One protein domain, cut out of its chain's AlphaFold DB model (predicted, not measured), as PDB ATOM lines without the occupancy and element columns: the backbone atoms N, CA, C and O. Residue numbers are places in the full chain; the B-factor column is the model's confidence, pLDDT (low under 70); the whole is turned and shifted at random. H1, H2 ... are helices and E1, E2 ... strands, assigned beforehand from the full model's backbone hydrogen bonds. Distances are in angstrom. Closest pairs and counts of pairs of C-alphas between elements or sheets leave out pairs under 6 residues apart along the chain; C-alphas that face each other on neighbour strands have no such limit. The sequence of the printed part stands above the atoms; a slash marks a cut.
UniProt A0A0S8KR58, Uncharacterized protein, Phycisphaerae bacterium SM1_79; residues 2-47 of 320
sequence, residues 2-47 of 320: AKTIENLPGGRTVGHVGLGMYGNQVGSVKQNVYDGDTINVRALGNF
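This is residues 2 to 47 of the 320 residues of an uncharacterized protein of Phycisphaerae bacterium SM1_79 (UniProt A0A0S8KR58). This flat, loose piece has little regular structure: hairpin E1-E2 at one end, the small pair E3-E4 in the middle, short helix H1 and loops at the other end. The 46 printed residues, 18 in named elements, run E1, E2, E3, H1, E4: two antiparallel two-stranded sheets, class mixed. The radius of gyration of the C-alphas is 12.7 A; the spans are 36 by 24 by 11 A.

Find C-alpha 5 at (23.992, -28.919, -27.640); E1, residues 5 to 8, runs 9.9 A. E2, residues 12 to 15, spans 10.1 A. Then come E3, residues 17 to 19, H1, residues 29 to 32, and E4, residues 41 to 43, ending at (22.923, -34.248, -34.569).

Look at hairpin E1 and E2, antiparallel at 149 degrees: N 8 and O 12, 2.8 A, are within hydrogen-bond range. E2 runs on into E3 at 29 degrees. E3 and E4 are antiparallel at 134 degrees, with N 18 and O 42 at 2.9 A. The closest C-alphas of E3 and H1, Leu 19 and Asn 32, are 6.6 A apart. H1 is too short for an O i to N i+4 pair; its one O i to N i+3 pair is within range.

The farthest C-alphas, Gly 10 and Gly 23, are 38.4 A apart. The printed part has no cut and no long link; no printed residue is under 70 in pLDDT.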
ATOM      1  N   ALA A   2      31.284 -27.183 -34.272       77.94
ATOM      2  CA  ALA A   2      29.919 -26.864 -33.864       77.94
ATOM      3  C   ALA A   2      29.443 -27.885 -32.816       77.94
ATOM      4  O   ALA A   2      29.669 -29.089 -32.970       77.94
ATOM      5  N   LYS A   3      28.837 -27.406 -31.728       86.31
ATOM      6  CA  LYS A   3      28.214 -28.271 -30.723       86.31
ATOM      7  C   LYS A   3      26.761 -28.514 -31.112       86.31
ATOM      8  O   LYS A   3      26.057 -27.566 -31.438       86.31
ATOM      9  N   THR A   4      26.309 -29.761 -31.029       92.19
ATOM     10  CA  THR A   4      24.881 -30.092 -31.184       92.19
ATOM     11  C   THR A   4      24.068 -29.521 -30.035       92.19
ATOM     12  O   THR A   4      22.940 -29.110 -30.251       92.19
ATOM     13  N   ILE A   5      24.635 -29.481 -28.829       91.69
ATOM     14  CA  ILE A   5      23.992 -28.919 -27.640       91.69
ATOM     15  C   ILE A   5      24.956 -27.931 -26.992       91.69
ATOM     16  O   ILE A   5      26.123 -28.259 -26.746       91.69
ATOM     17  N   GLU A   6      24.485 -26.724 -26.706       87.50
ATOM     18  CA  GLU A   6      25.286 -25.693 -26.049       87.50
ATOM     19  C   GLU A   6      24.488 -24.902 -25.015       87.50
ATOM     20  O   GLU A   6      23.259 -24.887 -25.026       87.50
ATOM     21  N   ASN A   7      25.212 -24.233 -24.115       83.69
ATOM     22  CA  ASN A   7      24.614 -23.296 -23.176       83.69
ATOM     23  C   ASN A   7      24.910 -21.875 -23.598       83.69
ATOM     24  O   ASN A   7      26.066 -21.493 -23.781       83.69
ATOM     25  N   LEU A   8      23.840 -21.104 -23.703       82.81
ATOM     26  CA  LEU A   8      23.882 -19.688 -23.984       82.81
ATOM     27  C   LEU A   8      23.982 -18.886 -22.679       82.81
ATOM     28  O   LEU A   8      23.587 -19.369 -21.608       82.81
ATOM     29  N   PRO A   9      24.442 -17.624 -22.758       77.94
ATOM     30  CA  PRO A   9      24.316 -16.684 -21.653       77.94
ATOM     31  C   PRO A   9      22.881 -16.652 -21.100       77.94
ATOM     32  O   PRO A   9      21.900 -16.648 -21.854       77.94
ATOM     33  N   GLY A  10      22.771 -16.652 -19.769       76.94
ATOM     34  CA  GLY A  10      21.491 -16.719 -19.055       76.94
ATOM     35  C   GLY A  10      20.998 -18.135 -18.730       76.94
ATOM     36  O   GLY A  10      19.849 -18.281 -18.337       76.94
ATOM     37  N   GLY A  11      21.832 -19.170 -18.890       76.75
ATOM     38  CA  GLY A  11      21.518 -20.533 -18.433       76.75
ATOM     39  C   GLY A  11      20.557 -21.305 -19.339       76.75
ATOM     40  O   GLY A  11      19.967 -22.291 -18.913       76.75
ATOM     41  N   ARG A  12      20.385 -20.856 -20.587       84.25
ATOM     42  CA  ARG A  12      19.541 -21.539 -21.572       84.25
ATOM     43  C   ARG A  12      20.353 -22.588 -22.315       84.25
ATOM     44  O   ARG A  12      21.351 -22.248 -22.948       84.25
ATOM     45  N   THR A  13      19.889 -23.829 -22.286       87.56
ATOM     46  CA  THR A  13      20.426 -24.913 -23.111       87.56
ATOM     47  C   THR A  13      19.684 -24.951 -24.445       87.56
ATOM     48  O   THR A  13      18.454 -24.956 -24.463       87.56
ATOM     49  N   VAL A  14      20.415 -24.961 -25.560       90.31
ATOM     50  CA  VAL A  14      19.851 -25.016 -26.921       90.31
ATOM     51  C   VAL A  14      20.445 -26.176 -27.711       90.31
ATOM     52  O   VAL A  14      21.560 -26.617 -27.428       90.31
ATOM     53  N   GLY A  15      19.688 -26.663 -28.696       91.75
ATOM     54  CA  GLY A  15      20.081 -27.758 -29.574       91.75
ATOM     55  C   GLY A  15      20.026 -27.369 -31.051       91.75
ATOM     56  O   GLY A  15      19.090 -26.697 -31.479       91.75
ATOM     57  N   HIS A  16      21.003 -27.834 -31.827       92.50
ATOM     58  CA  HIS A  16      21.104 -27.642 -33.274       92.50
ATOM     59  C   HIS A  16      21.063 -29.001 -33.967       92.50
ATOM     60  O   HIS A  16      22.017 -29.780 -33.908       92.50
ATOM     61  N   VAL A  17      19.939 -29.294 -34.612       95.44
ATOM     62  CA  VAL A  17      19.666 -30.596 -35.230       95.44
ATOM     63  C   VAL A  17      19.159 -30.426 -36.660       95.44
ATOM     64  O   VAL A  17      18.627 -29.380 -37.023       95.44
ATOM     65  N   GLY A  18      19.353 -31.451 -37.485       95.69
ATOM     66  CA  GLY A  18      18.827 -31.520 -38.849       95.69
ATOM     67  C   GLY A  18      17.829 -32.663 -39.007       95.69
ATOM     68  O   GLY A  18      17.642 -33.456 -38.086       95.69
ATOM     69  N   LEU A  19      17.230 -32.782 -40.195       96.94
ATOM     70  CA  LEU A  19      16.379 -33.927 -40.541       96.94
ATOM     71  C   LEU A  19      17.105 -35.255 -40.276       96.94
ATOM     72  O   LEU A  19      18.288 -35.392 -40.605       96.94
ATOM     73  N   GLY A  20      16.392 -36.204 -39.667       96.31
ATOM     74  CA  GLY A  20      16.894 -37.533 -39.329       96.31
ATOM     75  C   GLY A  20      17.337 -38.358 -40.539       96.31
ATOM     76  O   GLY A  20      17.098 -38.006 -41.700       96.31
ATOM     77  N   MET A  21      18.017 -39.466 -40.250       95.75
ATOM     78  CA  MET A  21      18.475 -40.420 -41.261       95.75
ATOM     79  C   MET A  21      17.349 -41.395 -41.630       95.75
ATOM     80  O   MET A  21      16.634 -41.879 -40.757       95.75
ATOM     81  N   TYR A  22      17.227 -41.720 -42.916       94.06
ATOM     82  CA  TYR A  22      16.388 -42.797 -43.440       94.06
ATOM     83  C   TYR A  22      17.274 -43.769 -44.227       94.06
ATOM     84  O   TYR A  22      17.724 -43.470 -45.337       94.06
ATOM     85  N   GLY A  23      17.582 -44.919 -43.622       91.75
ATOM     86  CA  GLY A  23      18.687 -45.762 -44.079       91.75
ATOM     87  C   GLY A  23      20.014 -45.001 -43.978       91.75
ATOM     88  O   GLY A  23      20.323 -44.431 -42.933       91.75
ATOM     89  N   ASN A  24      20.761 -44.933 -45.080       91.19
ATOM     90  CA  ASN A  24      22.096 -44.321 -45.118       91.19
ATOM     91  C   ASN A  24      22.107 -42.865 -45.629       91.19
ATOM     92  O   ASN A  24      23.169 -42.330 -45.933       91.19
ATOM     93  N   GLN A  25      20.946 -42.212 -45.749       95.19
ATOM     94  CA  GLN A  25      20.825 -40.832 -46.244       95.19
ATOM     95  C   GLN A  25      19.899 -39.984 -45.369       95.19
ATOM     96  O   GLN A  25      19.125 -40.515 -44.576       95.19
ATOM     97  N   VAL A  26      19.959 -38.659 -45.518       97.25
ATOM     98  CA  VAL A  26      19.021 -37.748 -44.843       97.25
ATOM     99  C   VAL A  26      17.613 -37.980 -45.397       97.25
ATOM    100  O   VAL A  26      17.403 -37.926 -46.607       97.25
ATOM    101  N   GLY A  27      16.654 -38.249 -44.513       97.12
ATOM    102  CA  GLY A  27      15.264 -38.492 -44.892       97.12
ATOM    103  C   GLY A  27      14.517 -37.216 -45.290       97.12
ATOM    104  O   GLY A  27      14.822 -36.113 -44.836       97.12
ATOM    105  N   SER A  28      13.478 -37.377 -46.107       97.44
ATOM    106  CA  SER A  28      12.497 -36.328 -46.398       97.44
ATOM    107  C   SER A  28      11.684 -35.939 -45.157       97.44
ATOM    108  O   SER A  28      11.649 -36.663 -44.160       97.44
ATOM    109  N   VAL A  29      10.954 -34.821 -45.239       97.38
ATOM    110  CA  VAL A  29      10.020 -34.393 -44.183       97.38
ATOM    111  C   VAL A  29       9.016 -35.502 -43.854       97.38
ATOM    112  O   VAL A  29       8.864 -35.849 -42.692       97.38
ATOM    113  N   LYS A  30       8.405 -36.129 -44.871       96.88
ATOM    114  CA  LYS A  30       7.421 -37.211 -44.684       96.88
ATOM    115  C   LYS A  30       8.003 -38.455 -43.998       96.88
ATOM    116  O   LYS A  30       7.264 -39.190 -43.364       96.88
ATOM    117  N   GLN A  31       9.301 -38.716 -44.153       97.12
ATOM    118  CA  GLN A  31       9.963 -39.860 -43.512       97.12
ATOM    119  C   GLN A  31      10.354 -39.576 -42.059       97.12
ATOM    120  O   GLN A  31      10.441 -40.506 -41.264       97.12
ATOM    121  N   ASN A  32      10.628 -38.313 -41.727       97.06
ATOM    122  CA  ASN A  32      11.141 -37.927 -40.415       97.06
ATOM    123  C   ASN A  32      10.063 -37.389 -39.469       97.06
ATOM    124  O   ASN A  32      10.213 -37.538 -38.262       97.06
ATOM    125  N   VAL A  33       8.992 -36.783 -39.984       97.19
ATOM    126  CA  VAL A  33       7.819 -36.421 -39.179       97.19
ATOM    127  C   VAL A  33       6.999 -37.687 -38.967       97.19
ATOM    128  O   VAL A  33       6.430 -38.217 -39.922       97.19
ATOM    129  N   TYR A  34       6.999 -38.193 -37.736       92.25
ATOM    130  CA  TYR A  34       6.257 -39.401 -37.378       92.25
ATOM    131  C   TYR A  34       4.776 -39.068 -37.164       92.25
ATOM    132  O   TYR A  34       3.906 -39.712 -37.748       92.25
ATOM    133  N   ASP A  35       4.507 -38.003 -36.410       95.06
ATOM    134  CA  ASP A  35       3.180 -37.454 -36.126       95.06
ATOM    135  C   ASP A  35       3.267 -35.945 -35.785       95.06
ATOM    136  O   ASP A  35       4.235 -35.271 -36.140       95.06
ATOM    137  N   GLY A  36       2.212 -35.382 -35.180       97.00
ATOM    138  CA  GLY A  36       2.085 -33.943 -34.918       97.00
ATOM    139  C   GLY A  36       2.975 -33.398 -33.796       97.00
ATOM    140  O   GLY A  36       3.144 -32.180 -33.714       97.00
ATOM    141  N   ASP A  37       3.543 -34.261 -32.955       95.19
ATOM    142  CA  ASP A  37       4.408 -33.905 -31.826       95.19
ATOM    143  C   ASP A  37       5.771 -34.623 -31.846       95.19
ATOM    144  O   ASP A  37       6.636 -34.315 -31.022       95.19
ATOM    145  N   THR A  38       6.019 -35.490 -32.834       95.75
ATOM    146  CA  THR A  38       7.262 -36.259 -32.961       95.75
ATOM    147  C   THR A  38       7.940 -36.075 -34.321       95.75
ATOM    148  O   THR A  38       7.415 -36.430 -35.380       95.75
ATOM    149  N   ILE A  39       9.190 -35.602 -34.288       96.75
ATOM    150  CA  ILE A  39      10.091 -35.533 -35.447       96.75
ATOM    151  C   ILE A  39      11.427 -36.220 -35.141       96.75
ATOM    152  O   ILE A  39      12.091 -35.929 -34.147       96.75
ATOM    153  N   ASN A  40      11.852 -37.112 -36.034       95.88
ATOM    154  CA  ASN A  40      13.161 -37.751 -35.993       95.88
ATOM    155  C   ASN A  40      14.232 -36.801 -36.535       95.88
ATOM    156  O   ASN A  40      14.142 -36.293 -37.658       95.88
ATOM    157  N   VAL A  41      15.278 -36.579 -35.742       96.06
ATOM    158  CA  VAL A  41      16.344 -35.621 -36.047       96.06
ATOM    159  C   VAL A  41      17.722 -36.255 -35.907       96.06
ATOM    160  O   VAL A  41      17.904 -37.232 -35.183       96.06
ATOM    161  N   ARG A  42      18.715 -35.680 -36.588       94.94
ATOM    162  CA  ARG A  42      20.131 -36.034 -36.426       94.94
ATOM    163  C   ARG A  42      20.915 -34.875 -35.824       94.94
ATOM    164  O   ARG A  42      20.644 -33.708 -36.112       94.94
ATOM    165  N   ALA A  43      21.937 -35.208 -35.045       93.06
ATOM    166  CA  ALA A  43      22.923 -34.248 -34.569       93.06
ATOM    167  C   ALA A  43      23.672 -33.596 -35.752       93.06
ATOM    168  O   ALA A  43      24.032 -34.278 -36.714       93.06
ATOM    169  N   LEU A  44      23.907 -32.280 -35.687       92.12
ATOM    170  CA  LEU A  44      24.704 -31.541 -36.685       92.12
ATOM    171  C   LEU A  44      26.161 -31.307 -36.252       92.12
ATOM    172  O   LEU A  44      26.972 -30.832 -37.043       92.12
ATOM    173  N   GLY A  45      26.505 -31.648 -35.014       91.69
ATOM    174  CA  GLY A  45      27.853 -31.550 -34.468       91.69
ATOM    175  C   GLY A  45      28.066 -32.504 -33.294       91.69
ATOM    176  O   GLY A  45      27.362 -33.505 -33.139       91.69
ATOM    177  N   ASN A  46      29.005 -32.165 -32.416       91.81
ATOM    178  CA  ASN A  46      29.344 -33.020 -31.279       91.81
ATOM    179  C   ASN A  46      28.541 -32.644 -30.032       91.81
ATOM    180  O   ASN A  46      28.228 -31.474 -29.808       91.81
ATOM    181  N   PHE A  47      28.269 -33.622 -29.178       91.12
ATOM    182  CA  PHE A  47      27.815 -33.400 -27.808       91.12
ATOM    183  C   PHE A  47      28.821 -34.022 -26.841       91.12
ATOM    184  O   PHE A  47      29.541 -34.958 -27.183       91.12
TER     185      PHE A  47